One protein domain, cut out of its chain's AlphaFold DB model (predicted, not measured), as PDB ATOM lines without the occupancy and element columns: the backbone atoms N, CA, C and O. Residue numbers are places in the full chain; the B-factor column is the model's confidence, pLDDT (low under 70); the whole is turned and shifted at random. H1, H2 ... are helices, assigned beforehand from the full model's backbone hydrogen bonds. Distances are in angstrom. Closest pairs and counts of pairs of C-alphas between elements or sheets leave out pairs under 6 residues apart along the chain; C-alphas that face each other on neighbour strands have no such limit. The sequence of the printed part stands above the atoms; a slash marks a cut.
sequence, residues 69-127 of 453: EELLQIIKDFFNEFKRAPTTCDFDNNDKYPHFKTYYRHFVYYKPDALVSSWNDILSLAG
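What this domain is: This is residues 69 to 127 of the 453 residues of an uncharacterized protein of Clostridium estertheticum (UniProt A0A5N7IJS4). Three helices set at large angles to one another make a small triangle, with the longest, H1, at one corner and the short H3 crosswise to it. H2 stands at the third corner, and a long loop, residues 83 to 99, leads to it from H1. The 59 printed residues hold H1, H2 and H3 in that order and no named strand: all helix, compact, radius of gyration of the C-alphas 10.9 A, spans 32 by 23 by 18 A.

Where its parts are: H1, residues 69 to 82, begins at C-alpha (309.629, 261.665, 238.081) and measures 19.9 A. H2, residues 100 to 109, measures 12.7 A. H3, residues 119 to 125, ends at C-alpha (305.981, 257.212, 246.599).

How they stand to each other: H1 touches H3 with residues 72 to 75 alone, about perpendicular at 78 degrees; the closest C-alphas, Ile 75 and Leu 123, are 7.2 A apart. H2 and H3 only just touch, with 3 pairs of C-alphas within 8 A, the closest Phe 107 and Ile 122 at 7.1 A. H1 and H2 are close but not clearly touching. Every O i to N i+4 pair is within hydrogen-bond range in H1 and H3, and 5 of 6 in H2.

The domain as a whole: The printed part has no cut. The link H1 to H2 is long. No printed residue is under pLDDT 70.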
ATOM      1  N   GLU A  69     311.014 261.590 238.549       95.31
ATOM      2  CA  GLU A  69     309.629 261.665 238.081       95.31
ATOM      3  C   GLU A  69     309.350 260.621 236.998       95.31
ATOM      4  O   GLU A  69     308.340 259.922 237.068       95.31
ATOM      5  N   GLU A  70     310.265 260.459 236.037       96.06
ATOM      6  CA  GLU A  70     310.164 259.430 234.997       96.06
ATOM      7  C   GLU A  70     310.184 258.020 235.599       96.06
ATOM      8  O   GLU A  70     309.394 257.163 235.203       96.06
ATOM      9  N   LEU A  71     311.044 257.769 236.594       96.00
ATOM     10  CA  LEU A  71     311.083 256.488 237.301       96.00
ATOM     11  C   LEU A  71     309.735 256.174 237.967       96.00
ATOM     12  O   LEU A  71     309.204 255.075 237.776       96.00
ATOM     13  N   LEU A  72     309.172 257.122 238.725       96.62
ATOM     14  CA  LEU A  72     307.873 256.944 239.385       96.62
ATOM     15  C   LEU A  72     306.732 256.806 238.368       96.62
ATOM     16  O   LEU A  72     305.820 256.007 238.586       96.62
ATOM     17  N   GLN A  73     306.792 257.522 237.242       97.00
ATOM     18  CA  GLN A  73     305.806 257.394 236.171       97.00
ATOM     19  C   GLN A  73     305.831 255.997 235.545       97.00
ATOM     20  O   GLN A  73     304.776 255.400 235.374       97.00
ATOM     21  N   ILE A  74     307.009 255.406 235.330       96.31
ATOM     22  CA  ILE A  74     307.132 254.029 234.826       96.31
ATOM     23  C   ILE A  74     306.466 253.012 235.772       96.31
ATOM     24  O   ILE A  74     305.856 252.047 235.310       96.31
ATOM     25  N   ILE A  75     306.543 253.221 237.093       96.88
ATOM     26  CA  ILE A  75     305.833 252.375 238.070       96.88
ATOM     27  C   ILE A  75     304.313 252.522 237.913       96.88
ATOM     28  O   ILE A  75     303.601 251.516 237.916       96.88
ATOM     29  N   LYS A  76     303.814 253.753 237.752       96.81
ATOM     30  CA  LYS A  76     302.384 254.022 237.529       96.81
ATOM     31  C   LYS A  76     301.893 253.420 236.216       96.81
ATOM     32  O   LYS A  76     300.835 252.804 236.192       96.81
ATOM     33  N   ASP A  77     302.668 253.551 235.146       95.88
ATOM     34  CA  ASP A  77     302.335 253.004 233.830       95.88
ATOM     35  C   ASP A  77     302.266 251.478 233.882       95.88
ATOM     36  O   ASP A  77     301.296 250.890 233.408       95.88
ATOM     37  N   PHE A  78     303.230 250.837 234.554       95.12
ATOM     38  CA  PHE A  78     303.178 249.402 234.820       95.12
ATOM     39  C   PHE A  78     301.905 249.024 235.586       95.12
ATOM     40  O   PHE A  78     301.198 248.094 235.199       95.12
ATOM     41  N   PHE A  79     301.587 249.746 236.662       93.62
ATOM     42  CA  PHE A  79     300.378 249.487 237.439       93.62
ATOM     43  C   PHE A  79     299.110 249.645 236.590       93.62
ATOM     44  O   PHE A  79     298.198 248.828 236.681       93.62
ATOM     45  N   ASN A  80     299.057 250.646 235.716       92.69
ATOM     46  CA  ASN A  80     297.919 250.880 234.836       92.69
ATOM     47  C   ASN A  80     297.769 249.801 233.755       92.69
ATOM     48  O   ASN A  80     296.631 249.436 233.448       92.69
ATOM     49  N   GLU A  81     298.883 249.299 233.217       93.00
ATOM     50  CA  GLU A  81     298.945 248.235 232.205       93.00
ATOM     51  C   GLU A  81     298.561 246.872 232.805       93.00
ATOM     52  O   GLU A  81     297.669 246.198 232.295       93.00
ATOM     53  N   PHE A  82     299.183 246.484 233.923       87.75
ATOM     54  CA  PHE A  82     299.049 245.140 234.502       87.75
ATOM     55  C   PHE A  82     298.047 245.044 235.654       87.75
ATOM     56  O   PHE A  82     297.823 243.954 236.176       87.75
ATOM     57  N   LYS A  83     297.477 246.176 236.086       87.44
ATOM     58  CA  LYS A  83     296.555 246.294 237.231       87.44
ATOM     59  C   LYS A  83     297.104 245.726 238.548       87.44
ATOM     60  O   LYS A  83     296.349 245.451 239.471       87.44
ATOM     61  N   ARG A  84     298.430 245.594 238.663       88.25
ATOM     62  CA  ARG A  84     299.139 245.149 239.870       88.25
ATOM     63  C   ARG A  84     300.410 245.956 240.083       88.25
ATOM     64  O   ARG A  84     301.005 246.455 239.129       88.25
ATOM     65  N   ALA A  85     300.863 246.033 241.329       91.31
ATOM     66  CA  ALA A  85     302.155 246.635 241.629       91.31
ATOM     67  C   ALA A  85     303.304 245.813 241.002       91.31
ATOM     68  O   ALA A  85     303.255 244.573 241.027       91.31
ATOM     69  N   PRO A  86     304.341 246.468 240.450       91.81
ATOM     70  CA  PRO A  86     305.530 245.767 239.994       91.81
ATOM     71  C   PRO A  86     306.317 245.217 241.183       91.81
ATOM     72  O   PRO A  86     306.495 245.869 242.212       91.81
ATOM     73  N   THR A  87     306.839 244.011 241.014       88.50
ATOM     74  CA  THR A  87     307.853 243.416 241.880       88.50
ATOM     75  C   THR A  87     309.246 243.805 241.387       88.50
ATOM     76  O   THR A  87     309.431 244.226 240.245       88.50
ATOM     77  N   THR A  88     310.275 243.599 242.211       89.88
ATOM     78  CA  THR A  88     311.664 243.808 241.771       89.88
ATOM     79  C   THR A  88     312.067 242.890 240.616       89.88
ATOM     80  O   THR A  88     312.930 243.268 239.830       89.88
ATOM     81  N   CYS A  89     311.437 241.716 240.491       83.00
ATOM     82  CA  CYS A  89     311.699 240.761 239.415       83.00
ATOM     83  C   CYS A  89     311.160 241.240 238.065       83.00
ATOM     84  O   CYS A  89     311.813 241.013 237.053       83.00
ATOM     85  N   ASP A  90     310.028 241.953 238.041       87.25
ATOM     86  CA  ASP A  90     309.490 242.541 236.803       87.25
ATOM     87  C   ASP A  90     310.505 243.500 236.152       87.25
ATOM     88  O   ASP A  90     310.526 243.689 234.932       87.25
ATOM     89  N   PHE A  91     311.339 244.123 236.994       90.75
ATOM     90  CA  PHE A  91     312.328 245.141 236.645       90.75
ATOM     91  C   PHE A  91     313.766 244.594 236.790       90.75
ATOM     92  O   PHE A  91     314.722 245.367 236.883       90.75
ATOM     93  N   ASP A  92     313.955 243.273 236.844       85.06
ATOM     94  CA  ASP A  92     315.273 242.626 236.832       85.06
ATOM     95  C   ASP A  92     315.570 242.086 235.425       85.06
ATOM     96  O   ASP A  92     314.785 241.329 234.864       85.06
ATOM     97  N   ASN A  93     316.710 242.472 234.845       71.81
ATOM     98  CA  ASN A  93     317.152 242.064 233.496       71.81
ATOM     99  C   ASN A  93     316.110 242.245 232.370       71.81
ATOM    100  O   ASN A  93     316.069 241.456 231.429       71.81
ATOM    101  N   ASN A  94     315.285 243.287 232.458       76.69
ATOM    102  CA  ASN A  94     314.273 243.615 231.459       76.69
ATOM    103  C   ASN A  94     314.672 244.886 230.698       76.69
ATOM    104  O   ASN A  94     314.898 245.925 231.312       76.69
ATOM    105  N   ASP A  95     314.723 244.833 229.367       83.81
ATOM    106  CA  ASP A  95     315.062 246.003 228.550       83.81
ATOM    107  C   ASP A  95     313.914 247.025 228.455       83.81
ATOM    108  O   ASP A  95     314.161 248.176 228.085       83.81
ATOM    109  N   LYS A  96     312.663 246.648 228.773       88.62
ATOM    110  CA  LYS A  96     311.482 247.538 228.751       88.62
ATOM    111  C   LYS A  96     311.472 248.532 229.917       88.62
ATOM    112  O   LYS A  96     310.923 249.622 229.758       88.62
ATOM    113  N   TYR A  97     312.088 248.190 231.050       92.31
ATOM    114  CA  TYR A  97     312.033 248.983 232.280       92.31
ATOM    115  C   TYR A  97     313.435 249.260 232.846       92.31
ATOM    116  O   TYR A  97     314.350 248.458 232.663       92.31
ATOM    117  N   PRO A  98     313.647 250.378 233.563       92.94
ATOM    118  CA  PRO A  98     314.881 250.597 234.300       92.94
ATOM    119  C   PRO A  98     315.071 249.497 235.344       92.94
ATOM    120  O   PRO A  98     314.147 249.137 236.069       92.94
ATOM    121  N   HIS A  99     316.297 248.995 235.460       92.56
ATOM    122  CA  HIS A  99     316.615 247.953 236.431       92.56
ATOM    123  C   HIS A  99     316.234 248.395 237.863       92.56
ATOM    124  O   HIS A  99     316.555 249.519 238.247       92.56
ATOM    125  N   PHE A 100     315.661 247.523 238.705       93.81
ATOM    126  CA  PHE A 100     315.176 247.897 240.055       93.81
ATOM    127  C   PHE A 100     316.231 248.628 240.921       93.81
ATOM    128  O   PHE A 100     315.939 249.603 241.605       93.81
ATOM    129  N   LYS A 101     317.507 248.218 240.856       93.06
ATOM    130  CA  LYS A 101     318.642 248.924 241.495       93.06
ATOM    131  C   LYS A 101     318.790 250.402 241.103       93.06
ATOM    132  O   LYS A 101     319.371 251.154 241.880       93.06
ATOM    133  N   THR A 102     318.330 250.823 239.926       93.62
ATOM    134  CA  THR A 102     318.297 252.239 239.528       93.62
ATOM    135  C   THR A 102     317.384 253.021 240.467       93.62
ATOM    136  O   THR A 102     317.821 254.017 241.028       93.62
ATOM    137  N   TYR A 103     316.192 252.505 240.763       94.69
ATOM    138  CA  TYR A 103     315.283 253.101 241.742       94.69
ATOM    139  C   TYR A 103     315.909 253.176 243.139       94.69
ATOM    140  O   TYR A 103     315.914 254.238 243.752       94.69
ATOM    141  N   TYR A 104     316.531 252.091 243.620       94.62
ATOM    142  CA  TYR A 104     317.237 252.110 244.910       94.62
ATOM    143  C   TYR A 104     318.338 253.175 244.959       94.62
ATOM    144  O   TYR A 104     318.519 253.826 245.982       94.62
ATOM    145  N   ARG A 105     319.070 253.400 243.861       92.81
ATOM    146  CA  ARG A 105     320.062 254.482 243.812       92.81
ATOM    147  C   ARG A 105     319.412 255.850 243.981       92.81
ATOM    148  O   ARG A 105     319.878 256.611 244.815       92.81
ATOM    149  N   HIS A 106     318.352 256.132 243.230       92.69
ATOM    150  CA  HIS A 106     317.689 257.436 243.227       92.69
ATOM    151  C   HIS A 106     316.978 257.750 244.549       92.69
ATOM    152  O   HIS A 106     317.125 258.850 245.081       92.69
ATOM    153  N   PHE A 107     316.251 256.776 245.099       93.12
ATOM    154  CA  PHE A 107     315.350 257.013 246.227       93.12
ATOM    155  C   PHE A 107     315.905 256.582 247.585       93.12
ATOM    156  O   PHE A 107     315.449 257.108 248.590       93.12
ATOM    157  N   VAL A 108     316.886 255.672 247.629       91.56
ATOM    158  CA  VAL A 108     317.446 255.154 248.893       91.56
ATOM    159  C   VAL A 108     318.900 255.595 249.071       91.56
ATOM    160  O   VAL A 108     319.259 256.194 250.077       91.56
ATOM    161  N   TYR A 109     319.771 255.334 248.092       90.75
ATOM    162  CA  TYR A 109     321.216 255.520 248.289       90.75
ATOM    163  C   TYR A 109     321.701 256.958 248.083       90.75
ATOM    164  O   TYR A 109     322.620 257.388 248.773       90.75
ATOM    165  N   TYR A 110     321.134 257.702 247.129       88.00
ATOM    166  CA  TYR A 110     321.507 259.103 246.886       88.00
ATOM    167  C   TYR A 110     320.812 260.079 247.840       88.00
ATOM    168  O   TYR A 110     321.233 261.230 247.932       88.00
ATOM    169  N   LYS A 111     319.778 259.617 248.549       84.56
ATOM    170  CA  LYS A 111     318.975 260.403 249.491       84.56
ATOM    171  C   LYS A 111     318.829 259.647 250.819       84.56
ATOM    172  O   LYS A 111     317.721 259.251 251.163       84.56
ATOM    173  N   PRO A 112     319.930 259.413 251.557       73.38
ATOM    174  CA  PRO A 112     319.901 258.597 252.773       73.38
ATOM    175  C   PRO A 112     319.013 259.181 253.885       73.38
ATOM    176  O   PRO A 112     318.554 258.425 254.734       73.38
ATOM    177  N   ASP A 113     318.737 260.489 253.860       73.44
ATOM    178  CA  ASP A 113     317.853 261.164 254.822       73.44
ATOM    179  C   ASP A 113     316.352 261.016 254.484       73.44
ATOM    180  O   ASP A 113     315.494 261.494 255.227       73.44
ATOM    181  N   ALA A 114     315.999 260.379 253.359       74.81
ATOM    182  CA  ALA A 114     314.609 260.126 252.987       74.81
ATOM    183  C   ALA A 114     314.031 258.924 253.759       74.81
ATOM    184  O   ALA A 114     314.709 257.920 253.957       74.81
ATOM    185  N   LEU A 115     312.738 258.971 254.114       81.69
ATOM    186  CA  LEU A 115     311.986 257.879 254.771       81.69
ATOM    187  C   LEU A 115     311.733 256.653 253.861       81.69
ATOM    188  O   LEU A 115     310.775 255.909 254.050       81.69
ATOM    189  N   VAL A 116     312.569 256.443 252.845       89.81
ATOM    190  CA  VAL A 116     312.432 255.386 251.844       89.81
ATOM    191  C   VAL A 116     313.535 254.367 252.076       89.81
ATOM    192  O   VAL A 116     314.715 254.654 251.887       89.81
ATOM    193  N   SER A 117     313.155 253.153 252.453       90.25
ATOM    194  CA  SER A 117     314.102 252.084 252.793       90.25
ATOM    195  C   SER A 117     313.927 250.830 251.936       90.25
ATOM    196  O   SER A 117     314.844 250.013 251.809       90.25
ATOM    197  N   SER A 118     312.758 250.673 251.318       92.50
ATOM    198  CA  SER A 118     312.340 249.447 250.651       92.50
ATOM    199  C   SER A 118     311.694 249.706 249.291       92.50
ATOM    200  O   SER A 118     311.301 250.822 248.956       92.50
ATOM    201  N   TRP A 119     311.541 248.641 248.501       94.06
ATOM    202  CA  TRP A 119     310.782 248.698 247.251       94.06
ATOM    203  C   TRP A 119     309.328 249.133 247.482       94.06
ATOM    204  O   TRP A 119     308.802 249.922 246.708       94.06
ATOM    205  N   ASN A 120     308.703 248.693 248.579       93.81
ATOM    206  CA  ASN A 120     307.326 249.062 248.916       93.81
ATOM    207  C   ASN A 120     307.179 250.558 249.226       93.81
ATOM    208  O   ASN A 120     306.159 251.152 248.877       93.81
ATOM    209  N   ASP A 121     308.209 251.180 249.805       93.19
ATOM    210  CA  ASP A 121     308.226 252.627 250.046       93.19
ATOM    211  C   ASP A 121     308.307 253.382 248.711       93.19
ATOM    212  O   ASP A 121     307.597 254.361 248.505       93.19
ATOM    213  N   ILE A 122     309.108 252.882 247.759       95.50
ATOM    214  CA  ILE A 122     309.211 253.442 246.399       95.50
ATOM    215  C   ILE A 122     307.878 253.304 245.645       95.50
ATOM    216  O   ILE A 122     307.457 254.237 244.964       95.50
ATOM    217  N   LEU A 123     307.188 252.167 245.777       95.50
ATOM    218  CA  LEU A 123     305.844 251.985 245.217       95.50
ATOM    219  C   LEU A 123     304.857 252.995 245.813       95.50
ATOM    220  O   LEU A 123     304.134 253.664 245.075       95.50
ATOM    221  N   SER A 124     304.892 253.164 247.135       94.88
ATOM    222  CA  SER A 124     304.045 254.123 247.850       94.88
ATOM    223  C   SER A 124     304.324 255.562 247.411       94.88
ATOM    224  O   SER A 124     303.384 256.320 247.181       94.88
ATOM    225  N   LEU A 125     305.595 255.924 247.190       94.31
ATOM    226  CA  LEU A 125     305.981 257.212 246.599       94.31
ATOM    227  C   LEU A 125     305.410 257.417 245.192       94.31
ATOM    228  O   LEU A 125     305.050 258.534 244.827       94.31
ATOM    229  N   ALA A 126     305.303 256.350 244.399       95.56
ATOM    230  CA  ALA A 126     304.652 256.391 243.094       95.56
ATOM    231  C   ALA A 126     303.113 256.426 243.189       95.56
ATOM    232  O   ALA A 126     302.450 256.479 242.156       95.56
ATOM    233  N   GLY A 127     302.525 256.397 244.390       94.62
ATOM    234  CA  GLY A 127     301.077 256.308 244.592       94.62
ATOM    235  C   GLY A 127     300.498 254.924 244.280       94.62
ATOM    236  O   GLY A 127     299.300 254.803 244.041       94.62
TER     237      GLY A 127